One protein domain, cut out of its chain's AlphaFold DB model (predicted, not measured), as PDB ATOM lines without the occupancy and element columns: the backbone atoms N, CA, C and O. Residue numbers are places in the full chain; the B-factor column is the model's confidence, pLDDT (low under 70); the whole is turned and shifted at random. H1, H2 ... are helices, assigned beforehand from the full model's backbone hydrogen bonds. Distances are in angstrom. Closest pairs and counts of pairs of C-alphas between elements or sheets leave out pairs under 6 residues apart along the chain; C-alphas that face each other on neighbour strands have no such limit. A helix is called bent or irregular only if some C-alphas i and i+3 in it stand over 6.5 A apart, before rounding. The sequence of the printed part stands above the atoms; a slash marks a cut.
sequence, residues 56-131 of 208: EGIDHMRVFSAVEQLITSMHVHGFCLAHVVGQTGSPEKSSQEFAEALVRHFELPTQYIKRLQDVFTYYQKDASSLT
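AT A GLANCE: This is residues 56 to 131 of the 208 residues of an uncharacterized protein of Paucimonas lemoignei (UniProt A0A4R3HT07). Three helices make the body: the long H1 and H3 lie side by side and run the same way, and H2 crosses H3 at a slant on another side, running back the opposite way. A long loop, residues 77 to 90, runs along one end of this body from the end of H1 to the start of H2, and the tiny H4 lies beyond the same end, touching no helix. The printed part has 76 residues with four named helices, in the order H1, H2, H3, H4, and no named strand; the class is all helix. The whole is compact, with a radius of gyration of the C-alphas of 13.0 A, and its outline is only just flat, with spans of 43 by 29 by 16 A.

HOW THE PARTS SIT: The longest helix is H1, residues 56 to 76. It touches H3, residues 111 to 123, with the closest C-alphas, those of His 75 and Tyr 123, 7.2 A apart. H1 and H3 run the same way at a shallow tilt of 6 degrees. H3 also touches H2, residues 91 to 105, and here the closest C-alphas are those of Gln 96 and Gln 117, 5.3 A apart. H2 and H3 run opposite ways at a steep tilt of 46 degrees. H1 and H2 are near each other, with 5 pairs of C-alphas within 10 A. H4, residues 127 to 131, is apart from H1, H2 and H3. Residues 81 to 82 make a short parallel pairing with residues 124 to 125. In H1, H2 and H4 every O i to N i+4 pair is within hydrogen-bond range; in H3 it is 8 of 9.

IN THESE COORDINATES: H1 begins with C-alpha 56 at (51.070, -6.769, 17.180), ends with C-alpha 76 at (35.612, 18.373, 23.581) and is 30.2 A long from first to last C-alpha. H2, from Pro 91 to His 105, measures 20.9 A. H3, from Gln 111 to Tyr 123, measures 19.7 A; it is irregular, but only just, with C-alphas 111 and 114 lying 6.6 A apart. H4, from Ala 127 to Thr 131, measures 6.6 A and ends with C-alpha 131 at (32.465, 22.652, 42.711).

THE WHOLE: The two C-alphas farthest apart are those of Glu 56 and Thr 131, at 43.2 A. The printed part has no cut. The link from H1 to H2 is long, with 14 residues, while those from H2 to H3 and from H3 to H4 are tight. The mean pLDDT of the printed part is 75.0; it is under 70 at residues 76 to 80, 82 to 91 and 125 to 131.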
ATOM      1  N   GLU A  56      51.384  -6.993  15.770       76.00
ATOM      2  CA  GLU A  56      51.070  -6.769  17.180       76.00
ATOM      3  C   GLU A  56      51.445  -5.353  17.663       76.00
ATOM      4  O   GLU A  56      50.661  -4.684  18.330       76.00
ATOM      5  N   GLY A  57      52.605  -4.825  17.259       75.62
ATOM      6  CA  GLY A  57      52.997  -3.442  17.539       75.62
ATOM      7  C   GLY A  57      52.054  -2.408  16.913       75.62
ATOM      8  O   GLY A  57      51.758  -1.393  17.544       75.62
ATOM      9  N   ILE A  58      51.539  -2.677  15.709       78.88
ATOM     10  CA  ILE A  58      50.537  -1.823  15.050       78.88
ATOM     11  C   ILE A  58      49.209  -1.872  15.813       78.88
ATOM     12  O   ILE A  58      48.582  -0.829  16.017       78.88
ATOM     13  N   ASP A  59      48.790  -3.051  16.267       79.50
ATOM     14  CA  ASP A  59      47.552  -3.205  17.029       79.50
ATOM     15  C   ASP A  59      47.637  -2.502  18.391       79.50
ATOM     16  O   ASP A  59      46.728  -1.745  18.744       79.50
ATOM     17  N   HIS A  60      48.773  -2.596  19.088       83.44
ATOM     18  CA  HIS A  60      49.025  -1.815  20.303       83.44
ATOM     19  C   HIS A  60      48.936  -0.302  20.059       83.44
ATOM     20  O   HIS A  60      48.333   0.423  20.854       83.44
ATOM     21  N   MET A  61      49.485   0.189  18.941       82.81
ATOM     22  CA  MET A  61      49.386   1.607  18.573       82.81
ATOM     23  C   MET A  61      47.939   2.032  18.294       82.81
ATOM     24  O   MET A  61      47.550   3.142  18.666       82.81
ATOM     25  N   ARG A  62      47.132   1.172  17.662       83.81
ATOM     26  CA  ARG A  62      45.711   1.444  17.390       83.81
ATOM     27  C   ARG A  62      44.899   1.527  18.672       83.81
ATOM     28  O   ARG A  62      44.134   2.475  18.826       83.81
ATOM     29  N   VAL A  63      45.091   0.579  19.588       84.94
ATOM     30  CA  VAL A  63      44.403   0.578  20.885       84.94
ATOM     31  C   VAL A  63      44.783   1.819  21.687       84.94
ATOM     32  O   VAL A  63      43.897   2.533  22.153       84.94
ATOM     33  N   PHE A  64      46.077   2.138  21.775       86.38
ATOM     34  CA  PHE A  64      46.527   3.363  22.434       86.38
ATOM     35  C   PHE A  64      45.887   4.616  21.810       86.38
ATOM     36  O   PHE A  64      45.346   5.457  22.526       86.38
ATOM     37  N   SER A  65      45.887   4.714  20.476       84.62
ATOM     38  CA  SER A  65      45.301   5.858  19.762       84.62
ATOM     39  C   SER A  65      43.794   5.975  19.997       84.62
ATOM     40  O   SER A  65      43.284   7.081  20.136       84.62
ATOM     41  N   ALA A  66      43.074   4.851  20.071       83.38
ATOM     42  CA  ALA A  66      41.645   4.840  20.367       83.38
ATOM     43  C   ALA A  66      41.354   5.341  21.789       83.38
ATOM     44  O   ALA A  66      40.416   6.111  21.989       83.38
ATOM     45  N   VAL A  67      42.181   4.956  22.767       84.31
ATOM     46  CA  VAL A  67      42.075   5.445  24.151       84.31
ATOM     47  C   VAL A  67      42.362   6.948  24.220       84.31
ATOM     48  O   VAL A  67      41.579   7.694  24.805       84.31
ATOM     49  N   GLU A  68      43.427   7.423  23.570       84.75
ATOM     50  CA  GLU A  68      43.762   8.855  23.497       84.75
ATOM     51  C   GLU A  68      42.641   9.663  22.810       84.75
ATOM     52  O   GLU A  68      42.219  10.710  23.310       84.75
ATOM     53  N   GLN A  69      42.081   9.153  21.709       81.62
ATOM     54  CA  GLN A  69      40.943   9.762  21.011       81.62
ATOM     55  C   GLN A  69      39.666   9.790  21.856       81.62
ATOM     56  O   GLN A  69      38.924  10.772  21.831       81.62
ATOM     57  N   LEU A  70      39.402   8.741  22.632       80.06
ATOM     58  CA  LEU A  70      38.256   8.713  23.535       80.06
ATOM     59  C   LEU A  70      38.370   9.818  24.591       80.06
ATOM     60  O   LEU A  70      37.444  10.603  24.761       80.06
ATOM     61  N   ILE A  71      39.521   9.933  25.251       81.44
ATOM     62  CA  ILE A  71      39.725  10.920  26.322       81.44
ATOM     63  C   ILE A  71      39.663  12.349  25.768       81.44
ATOM     64  O   ILE A  71      39.013  13.223  26.341       81.44
ATOM     65  N   THR A  72      40.304  12.582  24.622       78.44
ATOM     66  CA  THR A  72      40.285  13.895  23.960       78.44
ATOM     67  C   THR A  72      38.883  14.269  23.474       78.44
ATOM     68  O   THR A  72      38.453  15.403  23.676       78.44
ATOM     69  N   SER A  73      38.129  13.332  22.891       72.38
ATOM     70  CA  SER A  73      36.747  13.586  22.459       72.38
ATOM     71  C   SER A  73      35.804  13.841  23.635       72.38
ATOM     72  O   SER A  73      34.995  14.764  23.567       72.38
ATOM     73  N   MET A  74      35.953  13.110  24.745       73.06
ATOM     74  CA  MET A  74      35.223  13.391  25.985       73.06
ATOM     75  C   MET A  74      35.426  14.843  26.425       73.06
ATOM     76  O   MET A  74      34.443  15.539  26.679       73.06
ATOM     77  N   HIS A  75      36.676  15.317  26.421       71.31
ATOM     78  CA  HIS A  75      37.003  16.694  26.782       71.31
ATOM     79  C   HIS A  75      36.310  17.727  25.878       71.31
ATOM     80  O   HIS A  75      35.742  18.696  26.381       71.31
ATOM     81  N   VAL A  76      36.301  17.502  24.556       68.19
ATOM     82  CA  VAL A  76      35.612  18.373  23.581       68.19
ATOM     83  C   VAL A  76      34.104  18.439  23.842       68.19
ATOM     84  O   VAL A  76      33.497  19.495  23.674       68.19
ATOM     85  N   HIS A  77      33.502  17.341  24.294       62.78
ATOM     86  CA  HIS A  77      32.072  17.255  24.600       62.78
ATOM     87  C   HIS A  77      31.719  17.639  26.047       62.78
ATOM     88  O   HIS A  77      30.596  17.411  26.486       62.78
ATOM     89  N   GLY A  78      32.657  18.232  26.795       55.41
ATOM     90  CA  GLY A  78      32.419  18.703  28.163       55.41
ATOM     91  C   GLY A  78      32.455  17.608  29.234       55.41
ATOM     92  O   GLY A  78      32.250  17.910  30.409       55.41
ATOM     93  N   PHE A  79      32.768  16.364  28.865       63.09
ATOM     94  CA  PHE A  79      33.025  15.280  29.808       63.09
ATOM     95  C   PHE A  79      34.482  15.328  30.280       63.09
ATOM     96  O   PHE A  79      35.398  15.652  29.525       63.09
ATOM     97  N   CYS A  80      34.727  14.994  31.542       66.94
ATOM     98  CA  CYS A  80      36.078  14.963  32.095       66.94
ATOM     99  C   CYS A  80      36.291  13.750  32.989       66.94
ATOM    100  O   CYS A  80      35.352  13.228  33.592       66.94
ATOM    101  N   LEU A  81      37.552  13.348  33.114       72.50
ATOM    102  CA  LEU A  81      37.970  12.408  34.142       72.50
ATOM    103  C   LEU A  81      38.015  13.161  35.473       72.50
ATOM    104  O   LEU A  81      38.686  14.188  35.589       72.50
ATOM    105  N   ALA A  82      37.273  12.670  36.460       65.94
ATOM    106  CA  ALA A  82      37.220  13.253  37.792       65.94
ATOM    107  C   ALA A  82      37.827  12.282  38.805       65.94
ATOM    108  O   ALA A  82      37.543  11.083  38.782       65.94
ATOM    109  N   HIS A  83      38.643  12.809  39.716       63.28
ATOM    110  CA  HIS A  83      39.038  12.062  40.902       63.28
ATOM    111  C   HIS A  83      37.871  12.057  41.894       63.28
ATOM    112  O   HIS A  83      37.453  13.115  42.368       63.28
ATOM    113  N   VAL A  84      37.329  10.880  42.211       57.81
ATOM    114  CA  VAL A  84      36.272  10.764  43.220       57.81
ATOM    115  C   VAL A  84      36.911  10.865  44.604       57.81
ATOM    116  O   VAL A  84      37.559   9.932  45.077       57.81
ATOM    117  N   VAL A  85      36.728  12.019  45.247       50.12
ATOM    118  CA  VAL A  85      37.220  12.291  46.603       50.12
ATOM    119  C   VAL A  85      36.578  11.299  47.579       50.12
ATOM    120  O   VAL A  85      35.361  11.290  47.756       50.12
ATOM    121  N   GLY A  86      37.398  10.441  48.192       51.78
ATOM    122  CA  GLY A  86      36.957   9.380  49.110       51.78
ATOM    123  C   GLY A  86      37.829   8.121  49.068       51.78
ATOM    124  O   GLY A  86      37.872   7.375  50.045       51.78
ATOM    125  N   GLN A  87      38.576   7.910  47.980       48.81
ATOM    126  CA  GLN A  87      39.666   6.933  47.923       48.81
ATOM    127  C   GLN A  87      40.988   7.609  48.315       48.81
ATOM    128  O   GLN A  87      41.297   8.708  47.874       48.81
ATOM    129  N   THR A  88      41.760   6.964  49.185       45.28
ATOM    130  CA  THR A  88      42.957   7.468  49.889       45.28
ATOM    131  C   THR A  88      44.210   7.644  49.005       45.28
ATOM    132  O   THR A  88      45.334   7.438  49.466       45.28
ATOM    133  N   GLY A  89      44.047   7.993  47.726       55.34
ATOM    134  CA  GLY A  89      45.135   8.149  46.755       55.34
ATOM    135  C   GLY A  89      45.310   9.594  46.290       55.34
ATOM    136  O   GLY A  89      44.340  10.333  46.175       55.34
ATOM    137  N   SER A  90      46.548   9.999  45.991       66.19
ATOM    138  CA  SER A  90      46.783  11.221  45.218       66.19
ATOM    139  C   SER A  90      46.228  11.052  43.791       66.19
ATOM    140  O   SER A  90      46.208   9.928  43.278       66.19
ATOM    141  N   PRO A  91      45.806  12.132  43.109       66.06
ATOM    142  CA  PRO A  91      45.284  12.063  41.738       66.06
ATOM    143  C   PRO A  91      46.281  11.439  40.748       66.06
ATOM    144  O   PRO A  91      45.881  10.704  39.844       66.06
ATOM    145  N   GLU A  92      47.579  11.652  40.971       71.12
ATOM    146  CA  GLU A  92      48.665  11.013  40.220       71.12
ATOM    147  C   GLU A  92      48.685   9.493  40.415       71.12
ATOM    148  O   GLU A  92      48.830   8.748  39.446       71.12
ATOM    149  N   LYS A  93      48.483   9.026  41.653       73.44
ATOM    150  CA  LYS A  93      48.438   7.598  41.979       73.44
ATOM    151  C   LYS A  93      47.206   6.930  41.371       73.44
ATOM    152  O   LYS A  93      47.327   5.851  40.804       73.44
ATOM    153  N   SER A  94      46.050   7.592  41.395       74.81
ATOM    154  CA  SER A  94      44.845   7.090  40.720       74.81
ATOM    155  C   SER A  94      45.000   7.038  39.197       74.81
ATOM    156  O   SER A  94      44.572   6.070  38.574       74.81
ATOM    157  N   SER A  95      45.642   8.044  38.592       80.56
ATOM    158  CA  SER A  95      45.948   8.045  37.152       80.56
ATOM    159  C   SER A  95      46.905   6.917  36.775       80.56
ATOM    160  O   SER A  95      46.722   6.265  35.747       80.56
ATOM    161  N   GLN A  96      47.902   6.654  37.623       83.25
ATOM    162  CA  GLN A  96      48.837   5.551  37.440       83.25
ATOM    163  C   GLN A  96      48.140   4.190  37.556       83.25
ATOM    164  O   GLN A  96      48.279   3.358  36.664       83.25
ATOM    165  N   GLU A  97      47.353   3.967  38.612       81.75
ATOM    166  CA  GLU A  97      46.611   2.717  38.821       81.75
ATOM    167  C   GLU A  97      45.638   2.439  37.663       81.75
ATOM    168  O   GLU A  97      45.527   1.302  37.198       81.75
ATOM    169  N   PHE A  98      44.983   3.480  37.138       81.69
ATOM    170  CA  PHE A  98      44.100   3.359  35.980       81.69
ATOM    171  C   PHE A  98      44.863   3.046  34.683       81.69
ATOM    172  O   PHE A  98      44.445   2.176  33.916       81.69
ATOM    173  N   ALA A  99      46.011   3.692  34.456       84.88
ATOM    174  CA  ALA A  99      46.888   3.379  33.330       84.88
ATOM    175  C   ALA A  99      47.404   1.937  33.386       84.88
ATOM    176  O   ALA A  99      47.353   1.228  32.381       84.88
ATOM    177  N   GLU A 100      47.831   1.471  34.557       85.44
ATOM    178  CA  GLU A 100      48.261   0.087  34.765       85.44
ATOM    179  C   GLU A 100      47.122  -0.912  34.525       85.44
ATOM    180  O   GLU A 100      47.339  -1.949  33.892       85.44
ATOM    181  N   ALA A 101      45.904  -0.604  34.977       84.25
ATOM    182  CA  ALA A 101      44.733  -1.446  34.747       84.25
ATOM    183  C   ALA A 101      44.389  -1.563  33.253       84.25
ATOM    184  O   ALA A 101      44.138  -2.667  32.771       84.25
ATOM    185  N   LEU A 102      44.432  -0.455  32.508       83.38
ATOM    186  CA  LEU A 102      44.169  -0.450  31.066       83.38
ATOM    187  C   LEU A 102      45.245  -1.186  30.277       83.38
ATOM    188  O   LEU A 102      44.921  -1.973  29.392       83.38
ATOM    189  N   VAL A 103      46.517  -0.977  30.623       87.38
ATOM    190  CA  VAL A 103      47.625  -1.707  30.000       87.38
ATOM    191  C   VAL A 103      47.480  -3.212  30.223       87.38
ATOM    192  O   VAL A 103      47.648  -3.972  29.277       87.38
ATOM    193  N   ARG A 104      47.091  -3.651  31.427       85.75
ATOM    194  CA  ARG A 104      46.816  -5.074  31.694       85.75
ATOM    195  C   ARG A 104      45.592  -5.589  30.941       85.75
ATOM    196  O   ARG A 104      45.624  -6.709  30.455       85.75
ATOM    197  N   HIS A 105      44.525  -4.798  30.857       84.31
ATOM    198  CA  HIS A 105      43.276  -5.218  30.217       84.31
ATOM    199  C   HIS A 105      43.412  -5.381  28.699       84.31
ATOM    200  O   HIS A 105      42.825  -6.291  28.126       84.31
ATOM    201  N   PHE A 106      44.193  -4.509  28.066       83.31
ATOM    202  CA  PHE A 106      44.431  -4.517  26.624       83.31
ATOM    203  C   PHE A 106      45.756  -5.180  26.225       83.31
ATOM    204  O   PHE A 106      46.165  -5.053  25.075       83.31
ATOM    205  N   GLU A 107      46.432  -5.838  27.174       84.75
ATOM    206  CA  GLU A 107      47.722  -6.515  26.974       84.75
ATOM    207  C   GLU A 107      48.791  -5.610  26.328       84.75
ATOM    208  O   GLU A 107      49.664  -6.054  25.587       84.75
ATOM    209  N   LEU A 108      48.742  -4.307  26.623       86.31
ATOM    210  CA  LEU A 108      49.652  -3.337  26.031       86.31
ATOM    211  C   LEU A 108      51.070  -3.473  26.616       86.31
ATOM    212  O   LEU A 108      51.252  -3.825  27.785       86.31
ATOM    213  N   PRO A 109      52.110  -3.096  25.853       86.56
ATOM    214  CA  PRO A 109      53.459  -2.983  26.380       86.56
ATOM    215  C   PRO A 109      53.542  -1.957  27.516       86.56
ATOM    216  O   PRO A 109      52.981  -0.861  27.437       86.56
ATOM    217  N   THR A 110      54.323  -2.263  28.551       85.25
ATOM    218  CA  THR A 110      54.473  -1.424  29.756       85.25
ATOM    219  C   THR A 110      54.977  -0.007  29.468       85.25
ATOM    220  O   THR A 110      54.700   0.912  30.237       85.25
ATOM    221  N   GLN A 111      55.643   0.212  28.330       87.31
ATOM    222  CA  GLN A 111      56.058   1.542  27.867       87.31
ATOM    223  C   GLN A 111      54.884   2.527  27.699       87.31
ATOM    224  O   GLN A 111      55.087   3.737  27.783       87.31
ATOM    225  N   TYR A 112      53.658   2.031  27.487       85.31
ATOM    226  CA  TYR A 112      52.467   2.869  27.338       85.31
ATOM    227  C   TYR A 112      51.897   3.363  28.672       85.31
ATOM    228  O   TYR A 112      51.143   4.332  28.659       85.31
ATOM    229  N   ILE A 113      52.279   2.768  29.812       86.44
ATOM    230  CA  ILE A 113      51.748   3.137  31.138       86.44
ATOM    231  C   ILE A 113      51.995   4.617  31.418       86.44
ATOM    232  O   ILE A 113      51.054   5.347  31.712       86.44
ATOM    233  N   LYS A 114      53.241   5.079  31.258       88.31
ATOM    234  CA  LYS A 114      53.603   6.474  31.534       88.31
ATOM    235  C   LYS A 114      52.848   7.444  30.627       88.31
ATOM    236  O   LYS A 114      52.311   8.435  31.095       88.31
ATOM    237  N   ARG A 115      52.746   7.123  29.335       86.50
ATOM    238  CA  ARG A 115      52.045   7.987  28.381       86.50
ATOM    239  C   ARG A 115      50.541   8.039  28.655       86.50
ATOM    240  O   ARG A 115      49.952   9.106  28.559       86.50
ATOM    241  N   LEU A 116      49.922   6.912  29.003       85.56
ATOM    242  CA  LEU A 116      48.516   6.876  29.411       85.56
ATOM    243  C   LEU A 116      48.296   7.663  30.704       85.56
ATOM    244  O   LEU A 116      47.362   8.452  30.769       85.56
ATOM    245  N   GLN A 117      49.182   7.507  31.690       87.06
ATOM    246  CA  GLN A 117      49.163   8.296  32.919       87.06
ATOM    247  C   GLN A 117      49.230   9.797  32.612       87.06
ATOM    248  O   GLN A 117      48.386  10.537  33.109       87.06
ATOM    249  N   ASP A 118      50.155  10.231  31.751       85.75
ATOM    250  CA  ASP A 118      50.285  11.634  31.345       85.75
ATOM    251  C   ASP A 118      48.995  12.150  30.685       85.75
ATOM    252  O   ASP A 118      48.523  13.238  31.011       85.75
ATOM    253  N   VAL A 119      48.379  11.353  29.801       84.75
ATOM    254  CA  VAL A 119      47.094  11.698  29.167       84.75
ATOM    255  C   VAL A 119      45.986  11.819  30.215       84.75
ATOM    256  O   VAL A 119      45.229  12.790  30.192       84.75
ATOM    257  N   PHE A 120      45.888  10.877  31.157       85.19
ATOM    258  CA  PHE A 120      44.879  10.940  32.213       85.19
ATOM    259  C   PHE A 120      45.078  12.150  33.105       85.19
ATOM    260  O   PHE A 120      44.134  12.908  33.280       85.19
ATOM    261  N   THR A 121      46.294  12.376  33.596       83.56
ATOM    262  CA  THR A 121      46.617  13.515  34.459       83.56
ATOM    263  C   THR A 121      46.379  14.847  33.746       83.56
ATOM    264  O   THR A 121      45.861  15.775  34.359       83.56
ATOM    265  N   TYR A 122      46.672  14.942  32.445       82.44
ATOM    266  CA  TYR A 122      46.434  16.159  31.666       82.44
ATOM    267  C   TYR A 122      44.943  16.493  31.507       82.44
ATOM    268  O   TYR A 122      44.554  17.654  31.615       82.44
ATOM    269  N   TYR A 123      44.099  15.487  31.252       76.75
ATOM    270  CA  TYR A 123      42.652  15.680  31.064       76.75
ATOM    271  C   TYR A 123      41.832  15.523  32.354       76.75
ATOM    272  O   TYR A 123      40.603  15.674  32.333       76.75
ATOM    273  N   GLN A 124      42.490  15.234  33.474       75.81
ATOM    274  CA  GLN A 124      41.869  15.143  34.783       75.81
ATOM    275  C   GLN A 124      41.531  16.546  35.286       75.81
ATOM    276  O   GLN A 124      42.387  17.426  35.360       75.81
ATOM    277  N   LYS A 125      40.265  16.758  35.647       68.62
ATOM    278  CA  LYS A 125      39.845  17.982  36.334       68.62
ATOM    279  C   LYS A 125      39.835  17.744  37.835       68.62
ATOM    280  O   LYS A 125      39.400  16.688  38.302       68.62
ATOM    281  N   ASP A 126      40.301  18.742  38.578       57.72
ATOM    282  CA  ASP A 126      40.244  18.705  40.031       57.72
ATOM    283  C   ASP A 126      38.778  18.769  40.482       57.72
ATOM    284  O   ASP A 126      37.979  19.531  39.924       57.72
ATOM    285  N   ALA A 127      38.407  17.969  41.479       55.88
ATOM    286  CA  ALA A 127      37.030  17.923  41.970       55.88
ATOM    287  C   ALA A 127      36.575  19.298  42.495       55.88
ATOM    288  O   ALA A 127      35.408  19.656  42.365       55.88
ATOM    289  N   SER A 128      37.524  20.097  42.995       49.50
ATOM    290  CA  SER A 128      37.343  21.495  43.405       49.50
ATOM    291  C   SER A 128      36.889  22.402  42.246       49.50
ATOM    292  O   SER A 128      35.941  23.175  42.393       49.50
ATOM    293  N   SER A 129      37.475  22.228  41.055       50.97
ATOM    294  CA  SER A 129      37.119  22.956  39.824       50.97
ATOM    295  C   SER A 129      35.744  22.578  39.261       50.97
ATOM    296  O   SER A 129      35.175  23.317  38.459       50.97
ATOM    297  N   LEU A 130      35.180  21.446  39.702       51.44
ATOM    298  CA  LEU A 130      33.791  21.058  39.431       51.44
ATOM    299  C   LEU A 130      32.806  21.679  40.439       51.44
ATOM    300  O   LEU A 130      31.610  21.746  40.157       51.44
ATOM    301  N   THR A 131      33.287  22.129  41.604       47.69
ATOM    302  CA  THR A 131      32.465  22.652  42.711       47.69
ATOM    303  C   THR A 131      32.485  24.173  42.869       47.69
ATOM    304  O   THR A 131      31.607  24.694  43.556       47.69
TER     305      THR A 131